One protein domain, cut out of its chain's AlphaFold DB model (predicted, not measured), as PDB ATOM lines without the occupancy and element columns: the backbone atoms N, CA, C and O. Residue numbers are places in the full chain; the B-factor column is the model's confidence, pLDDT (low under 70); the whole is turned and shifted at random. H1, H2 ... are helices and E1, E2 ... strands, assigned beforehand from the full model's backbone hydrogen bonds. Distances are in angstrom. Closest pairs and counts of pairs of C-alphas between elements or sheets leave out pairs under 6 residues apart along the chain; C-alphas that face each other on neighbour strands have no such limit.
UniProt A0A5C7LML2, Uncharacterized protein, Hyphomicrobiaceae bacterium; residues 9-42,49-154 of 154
ATOM      1  N   PHE A   9      74.979 110.111  91.902       78.56
ATOM      2  CA  PHE A   9      75.442 109.819  90.545       78.56
ATOM      3  C   PHE A   9      76.477 108.695  90.502       78.56
ATOM      4  O   PHE A   9      76.327 107.733  89.756       78.56
ATOM      5  N   THR A  10      77.512 108.775  91.341       79.81
ATOM      6  CA  THR A  10      78.563 107.742  91.416       79.81
ATOM      7  C   THR A  10      78.055 106.433  92.021       79.81
ATOM      8  O   THR A  10      78.531 105.348  91.675       79.81
ATOM      9  N   GLY A  11      77.074 106.517  92.926       80.38
ATOM     10  CA  GLY A  11      76.413 105.363  93.522       80.38
ATOM     11  C   GLY A  11      75.595 104.601  92.487       80.38
ATOM     12  O   GLY A  11      75.787 103.395  92.336       80.38
ATOM     13  N   LEU A  12      74.744 105.312  91.742       83.00
ATOM     14  CA  LEU A  12      73.923 104.741  90.679       83.00
ATOM     15  C   LEU A  12      74.774 104.210  89.521       83.00
ATOM     16  O   LEU A  12      74.585 103.066  89.121       83.00
ATOM     17  N   GLU A  13      75.772 104.970  89.064       88.12
ATOM     18  CA  GLU A  13      76.765 104.518  88.080       88.12
ATOM     19  C   GLU A  13      77.398 103.188  88.514       88.12
ATOM     20  O   GLU A  13      77.442 102.228  87.751       88.12
ATOM     21  N   SER A  14      77.829 103.084  89.773       87.25
ATOM     22  CA  SER A  14      78.445 101.859  90.292       87.25
ATOM     23  C   SER A  14      77.473 100.685  90.436       87.25
ATOM     24  O   SER A  14      77.927  99.543  90.537       87.25
ATOM     25  N   CYS A  15      76.165 100.930  90.527       88.12
ATOM     26  CA  CYS A  15      75.145  99.880  90.525       88.12
ATOM     27  C   CYS A  15      74.832  99.419  89.100       88.12
ATOM     28  O   CYS A  15      74.856  98.220  88.850       88.12
ATOM     29  N   ILE A  16      74.624 100.350  88.165       90.81
ATOM     30  CA  ILE A  16      74.382 100.044  86.748       90.81
ATOM     31  C   ILE A  16      75.595  99.332  86.147       90.81
ATOM     32  O   ILE A  16      75.452  98.282  85.540       90.81
ATOM     33  N   ALA A  17      76.812  99.817  86.397       91.75
ATOM     34  CA  ALA A  17      78.021  99.167  85.900       91.75
ATOM     35  C   ALA A  17      78.216  97.749  86.472       91.75
ATOM     36  O   ALA A  17      78.843  96.903  85.837       91.75
ATOM     37  N   ALA A  18      77.678  97.464  87.662       90.69
ATOM     38  CA  ALA A  18      77.722  96.131  88.259       90.69
ATOM     39  C   ALA A  18      76.702  95.152  87.651       90.69
ATOM     40  O   ALA A  18      76.851  93.950  87.869       90.69
ATOM     41  N   SER A  19      75.722  95.636  86.879       93.25
ATOM     42  CA  SER A  19      74.777  94.789  86.151       93.25
ATOM     43  C   SER A  19      75.511  93.920  85.125       93.25
ATOM     44  O   SER A  19      76.277  94.409  84.291       93.25
ATOM     45  N   THR A  20      75.255  92.615  85.176       95.44
ATOM     46  CA  THR A  20      75.691  91.645  84.169       95.44
ATOM     47  C   THR A  20      75.025  91.898  82.825       95.44
ATOM     48  O   THR A  20      75.680  91.773  81.787       95.44
ATOM     49  N   THR A  21      73.756  92.310  82.842       96.06
ATOM     50  CA  THR A  21      73.025  92.702  81.632       96.06
ATOM     51  C   THR A  21      73.694  93.909  80.972       96.06
ATOM     52  O   THR A  21      74.060  93.848  79.798       96.06
ATOM     53  N   PHE A  22      73.987  94.964  81.740       95.38
ATOM     54  CA  PHE A  22      74.670  96.150  81.219       95.38
ATOM     55  C   PHE A  22      76.073  95.828  80.688       95.38
ATOM     56  O   PHE A  22      76.417  96.225  79.578       95.38
ATOM     57  N   GLN A  23      76.873  95.052  81.434       95.00
ATOM     58  CA  GLN A  23      78.205  94.614  80.990       95.00
ATOM     59  C   GLN A  23      78.153  93.860  79.656       95.00
ATOM     60  O   GLN A  23      79.001  94.091  78.794       95.00
ATOM     61  N   THR A  24      77.143  93.009  79.464       94.62
ATOM     62  CA  THR A  24      76.943  92.258  78.217       94.62
ATOM     63  C   THR A  24      76.608  93.189  77.054       94.62
ATOM     64  O   THR A  24      77.246  93.099  76.006       94.62
ATOM     65  N   LEU A  25      75.662  94.113  77.247       92.81
ATOM     66  CA  LEU A  25      75.209  95.042  76.205       92.81
ATOM     67  C   LEU A  25      76.321  95.958  75.695       92.81
ATOM     68  O   LEU A  25      76.403  96.226  74.498       92.81
ATOM     69  N   VAL A  26      77.195  96.417  76.591       91.38
ATOM     70  CA  VAL A  26      78.289  97.330  76.231       91.38
ATOM     71  C   VAL A  26      79.597  96.612  75.876       91.38
ATOM     72  O   VAL A  26      80.604  97.268  75.599       91.38
ATOM     73  N   GLY A  27      79.614  95.274  75.923       91.06
ATOM     74  CA  GLY A  27      80.807  94.461  75.676       91.06
ATOM     75  C   GLY A  27      81.924  94.652  76.710       91.06
ATOM     76  O   GLY A  27      83.102  94.499  76.383       91.06
ATOM     77  N   ALA A  28      81.589  95.008  77.953       92.50
ATOM     78  CA  ALA A  28      82.562  95.221  79.022       92.50
ATOM     79  C   ALA A  28      82.904  93.916  79.753       92.50
ATOM     80  O   ALA A  28      82.033  93.158  80.167       92.50
ATOM     81  N   ALA A  29      84.197  93.689  80.000       93.88
ATOM     82  CA  ALA A  29      84.672  92.492  80.700       93.88
ATOM     83  C   ALA A  29      84.384  92.490  82.216       93.88
ATOM     84  O   ALA A  29      84.535  91.459  82.868       93.88
ATOM     85  N   ASN A  30      84.077  93.652  82.801       93.44
ATOM     86  CA  ASN A  30      83.788  93.817  84.224       93.44
ATOM     87  C   ASN A  30      83.135  95.180  84.501       93.44
ATOM     88  O   ASN A  30      83.121  96.071  83.650       93.44
ATOM     89  N   ALA A  31      82.690  95.368  85.745       90.56
ATOM     90  CA  ALA A  31      82.054  96.599  86.199       90.56
ATOM     91  C   ALA A  31      82.935  97.855  86.112       90.56
ATOM     92  O   ALA A  31      82.406  98.956  86.085       90.56
ATOM     93  N   THR A  32      84.266  97.735  86.083       92.62
ATOM     94  CA  THR A  32      85.134  98.914  85.916       92.62
ATOM     95  C   THR A  32      85.110  99.387  84.468       92.62
ATOM     96  O   THR A  32      84.846 100.556  84.230       92.62
ATOM     97  N   ALA A  33      85.284  98.476  83.507       90.81
ATOM     98  CA  ALA A  33      85.209  98.799  82.080       90.81
ATOM     99  C   ALA A  33      83.805  99.258  81.645       90.81
ATOM    100  O   ALA A  33      83.669 100.056  80.725       90.81
ATOM    101  N   ALA A  34      82.748  98.783  82.312       91.69
ATOM    102  CA  ALA A  34      81.383  99.217  82.024       91.69
ATOM    103  C   ALA A  34      81.128 100.691  82.389       91.69
ATOM    104  O   ALA A  34      80.294 101.334  81.758       91.69
ATOM    105  N   LYS A  35      81.853 101.254  83.367       90.19
ATOM    106  CA  LYS A  35      81.708 102.672  83.741       90.19
ATOM    107  C   LYS A  35      82.081 103.621  82.610       90.19
ATOM    108  O   LYS A  35      81.437 104.648  82.472       90.19
ATOM    109  N   ASP A  36      83.015 103.232  81.740       88.06
ATOM    110  CA  ASP A  36      83.418 104.024  80.565       88.06
ATOM    111  C   ASP A  36      82.276 104.214  79.542       88.06
ATOM    112  O   ASP A  36      82.437 104.896  78.531       88.06
ATOM    113  N   LYS A  37      81.125 103.571  79.774       89.06
ATOM    114  CA  LYS A  37      79.917 103.614  78.944       89.06
ATOM    115  C   LYS A  37      78.747 104.328  79.627       89.06
ATOM    116  O   LYS A  37      77.673 104.414  79.029       89.06
ATOM    117  N   ILE A  38      78.955 104.843  80.842       89.69
ATOM    118  CA  ILE A  38      77.994 105.628  81.620       89.69
ATOM    119  C   ILE A  38      78.514 107.061  81.718       89.69
ATOM    120  O   ILE A  38      79.632 107.296  82.167       89.69
ATOM    121  N   PHE A  39      77.702 108.024  81.304       86.31
ATOM    122  CA  PHE A  39      78.089 109.427  81.232       86.31
ATOM    123  C   PHE A  39      77.175 110.283  82.107       86.31
ATOM    124  O   PHE A  39      76.034 109.930  82.396       86.31
ATOM    125  N   TYR A  40      77.692 111.430  82.531       82.06
ATOM    126  CA  TYR A  40      76.926 112.481  83.197       82.06
ATOM    127  C   TYR A  40      76.624 113.585  82.171       82.06
ATOM    128  O   TYR A  40      77.398 113.732  81.221       82.06
ATOM    129  N   PRO A  41      75.534 114.359  82.315       69.06
ATOM    130  CA  PRO A  41      75.209 115.452  81.412       69.06
ATOM    131  C   PRO A  41      76.404 116.401  81.284       69.06
ATOM    132  O   PRO A  41      77.091 116.683  82.266       69.06
ATOM    133  N   HIS A  42      76.608 116.867  80.047       47.75
ATOM    134  CA  HIS A  42      77.815 117.451  79.436       47.75
ATOM    135  C   HIS A  42      78.652 116.444  78.628       47.75
ATOM    136  O   HIS A  42      79.654 115.897  79.086       47.75
ATOM    137  N   ARG A  49      79.221 107.362  71.510       68.06
ATOM    138  CA  ARG A  49      77.836 107.410  71.999       68.06
ATOM    139  C   ARG A  49      77.760 106.758  73.395       68.06
ATOM    140  O   ARG A  49      78.215 105.614  73.547       68.06
ATOM    141  N   PRO A  50      77.230 107.450  74.418       71.56
ATOM    142  CA  PRO A  50      77.047 106.866  75.740       71.56
ATOM    143  C   PRO A  50      75.943 105.804  75.689       71.56
ATOM    144  O   PRO A  50      74.871 106.064  75.163       71.56
ATOM    145  N   TYR A  51      76.168 104.614  76.256       86.06
ATOM    146  CA  TYR A  51      75.090 103.617  76.381       86.06
ATOM    147  C   TYR A  51      74.120 103.969  77.510       86.06
ATOM    148  O   TYR A  51      72.966 103.548  77.490       86.06
ATOM    149  N   CYS A  52      74.592 104.715  78.513       89.50
ATOM    150  CA  CYS A  52      73.772 105.235  79.592       89.50
ATOM    151  C   CYS A  52      74.183 106.672  79.937       89.50
ATOM    152  O   CYS A  52      75.372 106.967  80.059       89.50
ATOM    153  N   VAL A  53      73.205 107.552  80.131       88.31
ATOM    154  CA  VAL A  53      73.388 108.930  80.600       88.31
ATOM    155  C   VAL A  53      72.606 109.112  81.895       88.31
ATOM    156  O   VAL A  53      71.424 108.787  81.958       88.31
ATOM    157  N   LEU A  54      73.263 109.620  82.935       87.25
ATOM    158  CA  LEU A  54      72.657 109.900  84.234       87.25
ATOM    159  C   LEU A  54      72.466 111.401  84.409       87.25
ATOM    160  O   LEU A  54      73.452 112.089  84.639       87.25
ATOM    161  N   ASP A  55      71.230 111.893  84.374       81.81
ATOM    162  CA  ASP A  55      70.890 113.322  84.355       81.81
ATOM    163  C   ASP A  55      69.853 113.713  85.437       81.81
ATOM    164  O   ASP A  55      69.147 112.881  86.010       81.81
ATOM    165  N   CYS A  56      69.777 115.006  85.753       71.88
ATOM    166  CA  CYS A  56      68.693 115.651  86.488       71.88
ATOM    167  C   CYS A  56      67.590 116.235  85.587       71.88
ATOM    168  O   CYS A  56      66.560 116.656  86.122       71.88
ATOM    169  N   GLU A  57      67.794 116.358  84.272       61.72
ATOM    170  CA  GLU A  57      66.777 116.921  83.375       61.72
ATOM    171  C   GLU A  57      65.478 116.093  83.376       61.72
ATOM    172  O   GLU A  57      65.479 114.871  83.502       61.72
ATOM    173  N   GLY A  58      64.332 116.776  83.296       53.34
ATOM    174  CA  GLY A  58      63.006 116.142  83.356       53.34
ATOM    175  C   GLY A  58      62.489 115.837  84.768       53.34
ATOM    176  O   GLY A  58      61.316 115.489  84.925       53.34
ATOM    177  N   LEU A  59      63.298 116.035  85.815       55.38
ATOM    178  CA  LEU A  59      62.824 115.984  87.196       55.38
ATOM    179  C   LEU A  59      61.961 117.223  87.479       55.38
ATOM    180  O   LEU A  59      62.438 118.358  87.473       55.38
ATOM    181  N   GLY A  60      60.663 117.018  87.724       50.03
ATOM    182  CA  GLY A  60      59.773 118.092  88.170       50.03
ATOM    183  C   GLY A  60      60.299 118.792  89.440       50.03
ATOM    184  O   GLY A  60      61.174 118.261  90.128       50.03
ATOM    185  N   PRO A  61      59.734 119.952  89.832       45.56
ATOM    186  CA  PRO A  61      60.253 120.809  90.912       45.56
ATOM    187  C   PRO A  61      60.352 120.160  92.309       45.56
ATOM    188  O   PRO A  61      60.771 120.815  93.259       45.56
ATOM    189  N   GLN A  62      59.961 118.893  92.473       44.66
ATOM    190  CA  GLN A  62      59.908 118.196  93.757       44.66
ATOM    191  C   GLN A  62      61.130 117.334  94.101       44.66
ATOM    192  O   GLN A  62      61.206 116.876  95.240       44.66
ATOM    193  N   ARG A  63      62.085 117.086  93.196       49.72
ATOM    194  CA  ARG A  63      63.230 116.205  93.502       49.72
ATOM    195  C   ARG A  63      64.535 116.760  92.944       49.72
ATOM    196  O   ARG A  63      65.044 116.314  91.928       49.72
ATOM    197  N   VAL A  64      65.077 117.753  93.643       53.50
ATOM    198  CA  VAL A  64      66.457 118.206  93.436       53.50
ATOM    199  C   VAL A  64      67.397 117.116  93.949       53.50
ATOM    200  O   VAL A  64      67.253 116.684  95.098       53.50
ATOM    201  N   VAL A  65      68.367 116.695  93.130       54.31
ATOM    202  CA  VAL A  65      69.485 115.859  93.590       54.31
ATOM    203  C   VAL A  65      70.177 116.595  94.728       54.31
ATOM    204  O   VAL A  65      70.847 117.608  94.544       54.31
ATOM    205  N   SER A  66      69.967 116.104  95.936       53.44
ATOM    206  CA  SER A  66      70.612 116.594  97.140       53.44
ATOM    207  C   SER A  66      71.405 115.438  97.728       53.44
ATOM    208  O   SER A  66      71.051 114.276  97.526       53.44
ATOM    209  N   PHE A  67      72.470 115.734  98.474       57.69
ATOM    210  CA  PHE A  67      73.096 114.765  99.382       57.69
ATOM    211  C   PHE A  67      72.136 114.466 100.550       57.69
ATOM    212  O   PHE A  67      72.461 114.686 101.714       57.69
ATOM    213  N   SER A  68      70.908 114.068 100.236       57.62
ATOM    214  CA  SER A  68      69.824 113.830 101.169       57.62
ATOM    215  C   SER A  68      69.323 112.415 100.991       57.62
ATOM    216  O   SER A  68      69.368 111.863  99.893       57.62
ATOM    217  N   GLU A  69      68.823 111.850 102.085       62.84
ATOM    218  CA  GLU A  69      68.336 110.472 102.179       62.84
ATOM    219  C   GLU A  69      67.317 110.112 101.087       62.84
ATOM    220  O   GLU A  69      67.137 108.939 100.816       62.84
ATOM    221  N   ARG A  70      66.693 111.091 100.414       69.62
ATOM    222  CA  ARG A  70      65.705 110.861  99.357       69.62
ATOM    223  C   ARG A  70      65.998 111.669  98.107       69.62
ATOM    224  O   ARG A  70      66.247 112.868  98.178       69.62
ATOM    225  N   GLY A  71      65.837 111.055  96.946       75.69
ATOM    226  CA  GLY A  71      65.968 111.774  95.686       75.69
ATOM    227  C   GLY A  71      65.695 110.904  94.477       75.69
ATOM    228  O   GLY A  71      65.250 109.761  94.599       75.69
ATOM    229  N   SER A  72      65.921 111.482  93.304       80.38
ATOM    230  CA  SER A  72      65.835 110.767  92.040       80.38
ATOM    231  C   SER A  72      66.807 111.319  91.010       80.38
ATOM    232  O   SER A  72      67.139 112.501  91.050       80.38
ATOM    233  N   ILE A  73      67.230 110.460  90.090       82.25
ATOM    234  CA  ILE A  73      68.064 110.758  88.920       82.25
ATOM    235  C   ILE A  73      67.399 110.083  87.720       82.25
ATOM    236  O   ILE A  73      66.826 109.004  87.860       82.25
ATOM    237  N   VAL A  74      67.450 110.708  86.552       86.00
ATOM    238  CA  VAL A  74      67.036 110.077  85.298       86.00
ATOM    239  C   VAL A  74      68.219 109.296  84.734       86.00
ATOM    240  O   VAL A  74      69.321 109.823  84.637       86.00
ATOM    241  N   ALA A  75      67.992 108.035  84.386       89.00
ATOM    242  CA  ALA A  75      68.910 107.234  83.593       89.00
ATOM    243  C   ALA A  75      68.310 107.053  82.196       89.00
ATOM    244  O   ALA A  75      67.248 106.447  82.042       89.00
ATOM    245  N   SER A  76      68.985 107.588  81.190       90.00
ATOM    246  CA  SER A  76      68.651 107.392  79.782       90.00
ATOM    247  C   SER A  76      69.569 106.333  79.196       90.00
ATOM    248  O   SER A  76      70.763 106.328  79.485       90.00
ATOM    249  N   PHE A  77      69.018 105.422  78.402       91.06
ATOM    250  CA  PHE A  77      69.750 104.342  77.752       91.06
ATOM    251  C   PHE A  77      69.653 104.490  76.241       91.06
ATOM    252  O   PHE A  77      68.557 104.678  75.708       91.06
ATOM    253  N   GLU A  78      70.793 104.362  75.569       90.25
ATOM    254  CA  GLU A  78      70.907 104.386  74.112       90.25
ATOM    255  C   GLU A  78      71.531 103.071  73.645       90.25
ATOM    256  O   GLU A  78      72.741 102.864  73.736       90.25
ATOM    257  N   ILE A  79      70.690 102.147  73.182       90.31
ATOM    258  CA  ILE A  79      71.114 100.796  72.806       90.31
ATOM    259  C   ILE A  79      71.135 100.689  71.277       90.31
ATOM    260  O   ILE A  79      70.083 100.870  70.656       90.31
ATOM    261  N   PRO A  80      72.279 100.361  70.643       89.38
ATOM    262  CA  PRO A  80      72.366 100.224  69.191       89.38
ATOM    263  C   PRO A  80      71.313  99.266  68.642       89.38
ATOM    264  O   PRO A  80      71.090  98.185  69.198       89.38
ATOM    265  N   ALA A  81      70.673  99.628  67.531       88.81
ATOM    266  CA  ALA A  81      69.617  98.814  66.940       88.81
ATOM    267  C   ALA A  81      70.132  97.441  66.473       88.81
ATOM    268  O   ALA A  81      69.363  96.470  66.457       88.81
ATOM    269  N   SER A  82      71.426  97.331  66.144       89.81
ATOM    270  CA  SER A  82      72.100  96.064  65.831       89.81
ATOM    271  C   SER A  82      72.041  95.034  66.963       89.81
ATOM    272  O   SER A  82      71.984  93.835  66.668       89.81
ATOM    273  N   THR A  83      71.940  95.469  68.226       91.81
ATOM    274  CA  THR A  83      71.747  94.604  69.409       91.81
ATOM    275  C   THR A  83      70.553  93.666  69.225       91.81
ATOM    276  O   THR A  83      70.609  92.487  69.567       91.81
ATOM    277  N   TYR A  84      69.493  94.158  68.578       92.31
ATOM    278  CA  TYR A  84      68.250  93.422  68.342       92.31
ATOM    279  C   TYR A  84      68.094  92.964  66.887       92.31
ATOM    280  O   TYR A  84      66.978  92.726  66.417       92.31
ATOM    281  N   SER A  85      69.195  92.836  66.139       90.44
ATOM    282  CA  SER A  85      69.182  92.445  64.718       90.44
ATOM    283  C   SER A  85      68.557  91.067  64.466       90.44
ATOM    284  O   SER A  85      67.897  90.876  63.445       90.44
ATOM    285  N   ALA A  86      68.696  90.133  65.412       91.25
ATOM    286  CA  ALA A  86      68.095  88.799  65.345       91.25
ATOM    287  C   ALA A  86      66.596  88.765  65.717       91.25
ATOM    288  O   ALA A  86      65.912  87.782  65.430       91.25
ATOM    289  N   VAL A  87      66.070  89.823  66.347       92.00
ATOM    290  CA  VAL A  87      64.667  89.911  66.776       92.00
ATOM    291  C   VAL A  87      63.810  90.420  65.617       92.00
ATOM    292  O   VAL A  87      64.077  91.469  65.028       92.00
ATOM    293  N   THR A  88      62.748  89.690  65.279       90.88
ATOM    294  CA  THR A  88      61.867  90.041  64.158       90.88
ATOM    295  C   THR A  88      60.645  90.839  64.618       90.88
ATOM    296  O   THR A  88      59.966  90.485  65.577       90.88
ATOM    297  N   GLY A  89      60.343  91.922  63.897       87.62
ATOM    298  CA  GLY A  89      59.196  92.795  64.164       87.62
ATOM    299  C   GLY A  89      59.489  93.936  65.145       87.62
ATOM    300  O   GLY A  89      60.056  93.743  66.217       87.62
ATOM    301  N   THR A  90      59.049  95.147  64.796       85.94
ATOM    302  CA  THR A  90      59.345  96.382  65.547       85.94
ATOM    303  C   THR A  90      58.866  96.325  66.996       85.94
ATOM    304  O   THR A  90      59.604  96.687  67.904       85.94
ATOM    305  N   LYS A  91      57.658  95.794  67.232       89.38
ATOM    306  CA  LYS A  91      57.121  95.628  68.590       89.38
ATOM    307  C   LYS A  91      57.996  94.706  69.445       89.38
ATOM    308  O   LYS A  91      58.215  95.008  70.609       89.38
ATOM    309  N   ALA A  92      58.482  93.602  68.880       92.19
ATOM    310  CA  ALA A  92      59.320  92.659  69.617       92.19
ATOM    311  C   ALA A  92      60.678  93.276  69.976       92.19
ATOM    312  O   ALA A  92      61.169  93.045  71.074       92.19
ATOM    313  N   LYS A  93      61.243  94.118  69.100       91.19
ATOM    314  CA  LYS A  93      62.467  94.876  69.398       91.19
ATOM    315  C   LYS A  93      62.270  95.899  70.520       91.19
ATOM    316  O   LYS A  93      63.123  96.004  71.390       91.19
ATOM    317  N   PHE A  94      61.137  96.608  70.542       90.75
ATOM    318  CA  PHE A  94      60.819  97.522  71.646       90.75
ATOM    319  C   PHE A  94      60.668  96.798  72.982       90.75
ATOM    320  O   PHE A  94      61.159  97.291  73.990       90.75
ATOM    321  N   VAL A  95      60.007  95.637  72.981       92.81
ATOM    322  CA  VAL A  95      59.870  94.809  74.186       92.81
ATOM    323  C   VAL A  95      61.236  94.308  74.649       92.81
ATOM    324  O   VAL A  95      61.558  94.496  75.807       92.81
ATOM    325  N   ALA A  96      62.072  93.788  73.746       93.56
ATOM    326  CA  ALA A  96      63.419  93.332  74.099       93.56
ATOM    327  C   ALA A  96      64.281  94.451  74.713       93.56
ATOM    328  O   ALA A  96      64.947  94.230  75.716       93.56
ATOM    329  N   CYS A  97      64.217  95.663  74.153       93.50
ATOM    330  CA  CYS A  97      64.885  96.832  74.728       93.50
ATOM    331  C   CYS A  97      64.373  97.162  76.134       93.50
ATOM    332  O   CYS A  97      65.163  97.448  77.032       93.50
ATOM    333  N   LEU A  98      63.056  97.098  76.346       92.12
ATOM    334  CA  LEU A  98      62.484  97.347  77.662       92.12
ATOM    335  C   LEU A  98      62.896  96.275  78.681       92.12
ATOM    336  O   LEU A  98      63.316  96.634  79.775       92.12
ATOM    337  N   ASP A  99      62.830  94.999  78.301       93.69
ATOM    338  CA  ASP A  99      63.201  93.861  79.150       93.69
ATOM    339  C   ASP A  99      64.676  93.949  79.589       93.69
ATOM    340  O   ASP A  99      65.006  93.689  80.750       93.69
ATOM    341  N   ASP A 100      65.568  94.367  78.683       95.19
ATOM    342  CA  ASP A 100      66.981  94.602  78.990       95.19
ATOM    343  C   ASP A 100      67.160  95.743  79.999       95.19
ATOM    344  O   ASP A 100      67.900  95.604  80.975       95.19
ATOM    345  N   VAL A 101      66.470  96.871  79.799       93.31
ATOM    346  CA  VAL A 101      66.533  98.015  80.721       93.31
ATOM    347  C   VAL A 101      65.968  97.650  82.092       93.31
ATOM    348  O   VAL A 101      66.597  97.955  83.102       93.31
ATOM    349  N   GLU A 102      64.836  96.954  82.160       91.62
ATOM    350  CA  GLU A 102      64.277  96.459  83.423       91.62
ATOM    351  C   GLU A 102      65.260  95.521  84.139       91.62
ATOM    352  O   GLU A 102      65.528  95.703  85.328       91.62
ATOM    353  N   SER A 103      65.893  94.603  83.405       94.06
ATOM    354  CA  SER A 103      66.896  93.680  83.952       94.06
ATOM    355  C   SER A 103      68.123  94.409  84.516       94.06
ATOM    356  O   SER A 103      68.593  94.077  85.607       94.06
ATOM    357  N   ILE A 104      68.620  95.446  83.826       93.62
ATOM    358  CA  ILE A 104      69.715  96.296  84.329       93.62
ATOM    359  C   ILE A 104      69.343  96.918  85.677       93.62
ATOM    360  O   ILE A 104      70.151  96.937  86.611       93.62
ATOM    361  N   LEU A 105      68.130  97.454  85.778       89.56
ATOM    362  CA  LEU A 105      67.667  98.185  86.953       89.56
ATOM    363  C   LEU A 105      67.405  97.246  88.139       89.56
ATOM    364  O   LEU A 105      67.812  97.556  89.263       89.56
ATOM    365  N   ASP A 106      66.828  96.070  87.904       89.56
ATOM    366  CA  ASP A 106      66.629  95.041  88.933       89.56
ATOM    367  C   ASP A 106      67.959  94.533  89.511       89.56
ATOM    368  O   ASP A 106      68.125  94.393  90.734       89.56
ATOM    369  N   GLU A 107      68.955  94.320  88.650       90.56
ATOM    370  CA  GLU A 107      70.316  93.989  89.071       90.56
ATOM    371  C   GLU A 107      70.959  95.152  89.844       90.56
ATOM    372  O   GLU A 107      71.593  94.927  90.880       90.56
ATOM    373  N   ALA A 108      70.743  96.402  89.419       86.62
ATOM    374  CA  ALA A 108      71.238  97.592  90.108       86.62
ATOM    375  C   ALA A 108      70.627  97.760  91.515       86.62
ATOM    376  O   ALA A 108      71.356  98.081  92.460       86.62
ATOM    377  N   VAL A 109      69.326  97.494  91.695       82.44
ATOM    378  CA  VAL A 109      68.663  97.450  93.018       82.44
ATOM    379  C   VAL A 109      69.220  96.330  93.881       82.44
ATOM    380  O   VAL A 109      69.461  96.508  95.080       82.44
ATOM    381  N   THR A 110      69.453  95.161  93.292       83.75
ATOM    382  CA  THR A 110      70.060  94.044  94.016       83.75
ATOM    383  C   THR A 110      71.465  94.420  94.494       83.75
ATOM    384  O   THR A 110      71.787  94.226  95.669       83.75
ATOM    385  N   ALA A 111      72.270  95.044  93.633       80.06
ATOM    386  CA  ALA A 111      73.617  95.504  93.957       80.06
ATOM    387  C   ALA A 111      73.621  96.617  95.021       80.06
ATOM    388  O   ALA A 111      74.484  96.622  95.905       80.06
ATOM    389  N   SER A 112      72.654  97.543  94.994       78.12
ATOM    390  CA  SER A 112      72.573  98.619  95.991       78.12
ATOM    391  C   SER A 112      72.314  98.080  97.398       78.12
ATOM    392  O   SER A 112      72.871  98.596  98.364       78.12
ATOM    393  N   ARG A 113      71.530  97.001  97.527       72.12
ATOM    394  CA  ARG A 113      71.174  96.376  98.815       72.12
ATOM    395  C   ARG A 113      72.301  95.559  99.456       72.12
ATOM    396  O   ARG A 113      72.229  95.260 100.643       72.12
ATOM    397  N   GLN A 114      73.335  95.192  98.698       66.25
ATOM    398  CA  GLN A 114      74.439  94.353  99.184       66.25
ATOM    399  C   GLN A 114      75.563  95.138  99.878       66.25
ATOM    400  O   GLN A 114      76.475  94.534 100.442       66.25
ATOM    401  N   THR A 115      75.526  96.474  99.862       57.41
ATOM    402  CA  THR A 115      76.604  97.312 100.410       57.41
ATOM    403  C   THR A 115      76.067  98.305 101.438       57.41
ATOM    404  O   THR A 115      75.004  98.884 101.257       57.41
ATOM    405  N   SER A 116      76.813  98.545 102.520       54.12
ATOM    406  CA  SER A 116      76.432  99.469 103.603       54.12
ATOM    407  C   SER A 116      76.553 100.962 103.246       54.12
ATOM    408  O   SER A 116      76.397 101.812 104.118       54.12
ATOM    409  N   THR A 117      76.873 101.291 101.988       50.78
ATOM    410  CA  THR A 117      77.314 102.629 101.538       50.78
ATOM    411  C   THR A 117      76.599 103.148 100.287       50.78
ATOM    412  O   THR A 117      76.952 104.216  99.773       50.78
ATOM    413  N   ARG A 118      75.590 102.431  99.780       56.84
ATOM    414  CA  ARG A 118      74.841 102.844  98.588       56.84
ATOM    415  C   ARG A 118      73.420 103.231  98.964       56.84
ATOM    416  O   ARG A 118      72.745 102.510  99.690       56.84
ATOM    417  N   TRP A 119      73.017 104.396  98.465       60.03
ATOM    418  CA  TRP A 119      71.650 104.904  98.443       60.03
ATOM    419  C   TRP A 119      70.702 103.758  98.112       60.03
ATOM    420  O   TRP A 119      70.848 103.139  97.057       60.03
ATOM    421  N   GLY A 120      69.822 103.390  99.041       59.25
ATOM    422  CA  GLY A 120      68.935 102.252  98.861       59.25
ATOM    423  C   GLY A 120      67.992 102.534  97.702       59.25
ATOM    424  O   GLY A 120      66.984 103.201  97.895       59.25
ATOM    425  N   LEU A 121      68.325 102.058  96.499       68.94
ATOM    426  CA  LEU A 121      67.459 102.207  95.337       68.94
ATOM    427  C   LEU A 121      66.117 101.551  95.667       68.94
ATOM    428  O   LEU A 121      66.055 100.368  96.025       68.94
ATOM    429  N   THR A 122      65.056 102.351  95.631       65.62
ATOM    430  CA  THR A 122      63.730 101.942  96.101       65.62
ATOM    431  C   THR A 122      62.774 101.670  94.961       65.62
ATOM    432  O   THR A 122      61.926 100.792  95.088       65.62
ATOM    433  N   GLU A 123      62.891 102.427  93.875       71.44
ATOM    434  CA  GLU A 123      61.953 102.381  92.760       71.44
ATOM    435  C   GLU A 123      62.615 102.858  91.468       71.44
ATOM    436  O   GLU A 123      63.489 103.732  91.480       71.44
ATOM    437  N   PHE A 124      62.126 102.316  90.358       77.75
ATOM    438  CA  PHE A 124      62.332 102.872  89.033       77.75
ATOM    439  C   PHE A 124      60.977 103.066  88.367       77.75
ATOM    440  O   PHE A 124      60.066 102.259  88.561       77.75
ATOM    441  N   SER A 125      60.841 104.119  87.574       81.88
ATOM    442  CA  SER A 125      59.663 104.339  86.742       81.88
ATOM    443  C   SER A 125      60.076 104.712  85.328       81.88
ATOM    444  O   SER A 125      60.970 105.529  85.123       81.88
ATOM    445  N   ILE A 126      59.410 104.123  84.337       82.06
ATOM    446  CA  ILE A 126      59.612 104.494  82.936       82.06
ATOM    447  C   ILE A 126      59.119 105.930  82.750       82.06
ATOM    448  O   ILE A 126      57.952 106.233  83.008       82.06
ATOM    449  N   VAL A 127      60.015 106.812  82.311       83.88
ATOM    450  CA  VAL A 127      59.713 108.206  81.953       83.88
ATOM    451  C   VAL A 127      59.415 108.302  80.462       83.88
ATOM    452  O   VAL A 127      58.530 109.046  80.045       83.88
ATOM    453  N   GLN A 128      60.123 107.511  79.658       85.56
ATOM    454  CA  GLN A 128      59.991 107.482  78.211       85.56
ATOM    455  C   GLN A 128      60.027 106.039  77.725       85.56
ATOM    456  O   GLN A 128      60.988 105.327  77.993       85.56
ATOM    457  N   PHE A 129      58.983 105.617  77.010       86.06
ATOM    458  CA  PHE A 129      58.974 104.306  76.365       86.06
ATOM    459  C   PHE A 129      60.041 104.228  75.265       86.06
ATOM    460  O   PHE A 129      60.272 105.244  74.601       86.06
ATOM    461  N   PRO A 130      60.623 103.036  75.018       87.75
ATOM    462  CA  PRO A 130      61.589 102.848  73.951       87.75
ATOM    463  C   PRO A 130      61.060 103.325  72.600       87.75
ATOM    464  O   PRO A 130      59.969 102.939  72.170       87.75
ATOM    465  N   PHE A 131      61.857 104.129  71.910       87.69
ATOM    466  CA  PHE A 131      61.602 104.558  70.540       87.69
ATOM    467  C   PHE A 131      62.879 104.412  69.717       87.69
ATOM    468  O   PHE A 131      63.984 104.436  70.254       87.69
ATOM    469  N   LEU A 132      62.711 104.189  68.415       88.88
ATOM    470  CA  LEU A 132      63.831 104.102  67.488       88.88
ATOM    471  C   LEU A 132      64.216 105.520  67.073       88.88
ATOM    472  O   LEU A 132      63.375 106.255  66.554       88.88
ATOM    473  N   VAL A 133      65.476 105.867  67.284       86.81
ATOM    474  CA  VAL A 133      66.113 107.023  66.670       86.81
ATOM    475  C   VAL A 133      66.836 106.520  65.429       86.81
ATOM    476  O   VAL A 133      67.699 105.642  65.502       86.81
ATOM    477  N   GLU A 134      66.396 107.011  64.277       82.44
ATOM    478  CA  GLU A 134      67.040 106.739  62.997       82.44
ATOM    479  C   GLU A 134      68.230 107.677  62.802       82.44
ATOM    480  O   GLU A 134      68.291 108.737  63.421       82.44
ATOM    481  N   ASP A 135      69.149 107.278  61.928       71.19
ATOM    482  CA  ASP A 135      70.253 108.126  61.487       71.19
ATOM    483  C   ASP A 135      69.690 109.456  60.946       71.19
ATOM    484  O   ASP A 135      68.892 109.481  60.002       71.19
ATOM    485  N   GLN A 136      70.043 110.555  61.611       57.91
ATOM    486  CA  GLN A 136      69.782 111.914  61.155       57.91
ATOM    487  C   GLN A 136      71.123 112.614  60.983       57.91
ATOM    488  O   GLN A 136      72.029 112.395  61.784       57.91
ATOM    489  N   ASP A 137      71.224 113.491  59.979       45.19
ATOM    490  CA  ASP A 137      72.415 114.310  59.721       45.19
ATOM    491  C   ASP A 137      72.963 114.926  61.031       45.19
ATOM    492  O   ASP A 137      72.420 115.908  61.543       45.19
ATOM    493  N   GLY A 138      74.049 114.349  61.563       52.59
ATOM    494  CA  GLY A 138      74.756 114.826  62.758       52.59
ATOM    495  C   GLY A 138      74.637 113.977  64.035       52.59
ATOM    496  O   GLY A 138      75.258 114.354  65.027       52.59
ATOM    497  N   ASP A 139      73.892 112.868  64.031       55.22
ATOM    498  CA  ASP A 139      73.828 111.890  65.133       55.22
ATOM    499  C   ASP A 139      74.750 110.677  64.825       55.22
ATOM    500  O   ASP A 139      75.060 110.446  63.658       55.22
ATOM    501  N   PRO A 140      75.252 109.911  65.816       56.25
ATOM    502  CA  PRO A 140      76.233 108.845  65.583       56.25
ATOM    503  C   PRO A 140      75.773 107.824  64.540       56.25
ATOM    504  O   PRO A 140      74.615 107.417  64.587       56.25
ATOM    505  N   ASP A 141      76.721 107.364  63.713       66.19
ATOM    506  CA  ASP A 141      76.617 106.559  62.474       66.19
ATOM    507  C   ASP A 141      75.663 105.325  62.454       66.19
ATOM    508  O   ASP A 141      75.570 104.637  61.435       66.19
ATOM    509  N   GLU A 142      74.966 104.980  63.546       79.50
ATOM    510  CA  GLU A 142      74.038 103.847  63.642       79.50
ATOM    511  C   GLU A 142      72.707 104.215  64.347       79.50
ATOM    512  O   GLU A 142      72.728 104.840  65.415       79.50
ATOM    513  N   PRO A 143      71.545 103.748  63.827       86.69
ATOM    514  CA  PRO A 143      70.260 103.806  64.524       86.69
ATOM    515  C   PRO A 143      70.284 103.122  65.895       86.69
ATOM    516  O   PRO A 143      70.949 102.103  66.097       86.69
ATOM    517  N   TYR A 144      69.476 103.611  66.830       87.75
ATOM    518  CA  TYR A 144      69.474 103.121  68.208       87.75
ATOM    519  C   TYR A 144      68.103 103.240  68.868       87.75
ATOM    520  O   TYR A 144      67.250 104.033  68.471       87.75
ATOM    521  N   TYR A 145      67.881 102.425  69.892       90.62
ATOM    522  CA  TYR A 145      66.720 102.531  70.758       90.62
ATOM    523  C   TYR A 145      67.053 103.421  71.948       90.62
ATOM    524  O   TYR A 145      67.991 103.135  72.690       90.62
ATOM    525  N   ALA A 146      66.257 104.468  72.132       89.56
ATOM    526  CA  ALA A 146      66.362 105.383  73.257       89.56
ATOM    527  C   ALA A 146      65.209 105.150  74.236       89.56
ATOM    528  O   ALA A 146      64.050 105.038  73.831       89.56
ATOM    529  N   THR A 147      65.519 105.084  75.527       90.62
ATOM    530  CA  THR A 147      64.537 104.968  76.613       90.62
ATOM    531  C   THR A 147      65.048 105.692  77.850       90.62
ATOM    532  O   THR A 147      66.257 105.809  78.043       90.62
ATOM    533  N   SER A 148      64.144 106.182  78.695       90.12
ATOM    534  CA  SER A 148      64.516 106.910  79.911       90.12
ATOM    535  C   SER A 148      63.710 106.423  81.101       90.12
ATOM    536  O   SER A 148      62.486 106.269  81.023       90.12
ATOM    537  N   VAL A 149      64.389 106.229  82.226       88.94
ATOM    538  CA  VAL A 149      63.791 105.819  83.496       88.94
ATOM    539  C   VAL A 149      64.176 106.797  84.596       88.94
ATOM    540  O   VAL A 149      65.300 107.285  84.654       88.94
ATOM    541  N   GLN A 150      63.253 107.071  85.503       87.12
ATOM    542  CA  GLN A 150      63.549 107.773  86.737       87.12
ATOM    543  C   GLN A 150      63.919 106.735  87.786       87.12
ATOM    544  O   GLN A 150      63.119 105.873  88.137       87.12
ATOM    545  N   VAL A 151      65.126 106.853  88.316       84.38
ATOM    546  CA  VAL A 151      65.637 106.070  89.434       84.38
ATOM    547  C   VAL A 151      65.447 106.863  90.715       84.38
ATOM    548  O   VAL A 151      65.908 107.999  90.780       84.38
ATOM    549  N   SER A 152      64.821 106.292  91.748       80.50
ATOM    550  CA  SER A 152      64.654 106.977  93.040       80.50
ATOM    551  C   SER A 152      65.203 106.177  94.224       80.50
ATOM    552  O   SER A 152      65.257 104.945  94.197       80.50
ATOM    553  N   TRP A 153      65.608 106.897  95.272       77.38
ATOM    554  CA  TRP A 153      66.130 106.342  96.525       77.38
ATOM    555  C   TRP A 153      65.474 106.980  97.752       77.38
ATOM    556  O   TRP A 153      64.958 108.105  97.678       77.38
ATOM    557  N   VAL A 154      65.516 106.246  98.871       67.44
ATOM    558  CA  VAL A 154      65.032 106.632 100.209       67.44
ATOM    559  C   VAL A 154      65.979 106.134 101.299       67.44
ATOM    560  O   VAL A 154      66.675 105.121 101.054       67.44
TER     561      VAL A 154
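This is residues 9 to 42 and 49 to 154 of the 154 residues of an uncharacterized protein of Hyphomicrobiaceae bacterium (UniProt A0A5C7LML2). A twisted sheet of four strands is covered on one face by one long helix, H5, which runs along the strands; the short helices H1 and H2 pack on H5, with H3 beyond them. The very short H4 follows directly on E2 and touches H5 near its first residues, while residues 56 to 70 form a long loop between E1 and E2. The printed part has 140 residues, with five named helices and four named strands in the order H1, H2, H3, E1, E2, H4, H5, E3, E4. The sheet's order is E1, E2, E4, E3, antiparallel, and the class is mixed, helices and strands. The whole is compact, with a radius of gyration of the C-alphas of 14.9 A and spans of 42 by 34 by 26 A.

H1, residues 9 to 16, begins at C-alpha 9, (75.442, 109.819, 90.545), and is 10.5 A long. H2 is residues 20 to 25 and H3 residues 31 to 35. E1 is residues 52 to 55, 9.8 A, and E2 residues 71 to 80, 29.6 A. H4, residues 81 to 84, comes before H5, residues 90 to 113, 35.3 A, which begins at C-alpha 90, (59.345, 96.382, 65.547). E3, residues 121 to 133, is 29.1 A long and bends by 51 degrees at residue 127. E4, residues 144 to 153, 28.7 A, ends at C-alpha 153, (66.130, 106.342, 96.525).

H5 is on the sheet at a height of 8.4 A, over E2, E4 and E3, at 22 degrees to E3 on the local plane. H1 and H5 make two layers with the sheet, both helices on one face. E2, H4, H5 and E3 form a split strand-helix-strand unit, two strands running the same way with E4 between them; its crossover is right-handed. N 53 and O 76 of the hairpin E1 and E2 are within hydrogen-bond range at 2.8 A, as are N 75 and O 149 of the neighbours E2 and E4 at 2.8 A, and N 125 and O 150 of the hairpin E3 and E4 at 2.9 A. H5 touches H1 with residues 104 to 112 alone, the closest C-alphas being Cys 15 and Ala 108, 4.5 A, at a steep tilt of 66 degrees, opposite ways. With residues 100 to 107 alone it touches H2, closest at C-alphas 21 and 104, 5.6 A. H3 only just touches H1 and H2, with 3 pairs of C-alphas within 8 A each, closest at Glu 13 and Lys 35, 6.8 A, and Gln 23 and Ala 34, 5.7 A. H4 only grazes the sheet. In H1, H2 and H5 every O i to N i+4 pair is within hydrogen-bond range; H3 has 0 of 1, with 1 of 2 O i to N i+3 pairs, and H4 is too short for an i+4 pair.

The C-alphas farthest apart, Ser 116 and Asp 137, are 46.5 A from each other. Residues 43 to 48 are not printed, and C-alphas 42 and 49 are 12.5 A apart across this cut. Of the links printed whole, E1 to E2 is long. Mean pLDDT of the printed part is 80.5; 33 residues are under 70, among them 57 to 70, 114 to 122 and 136 to 141.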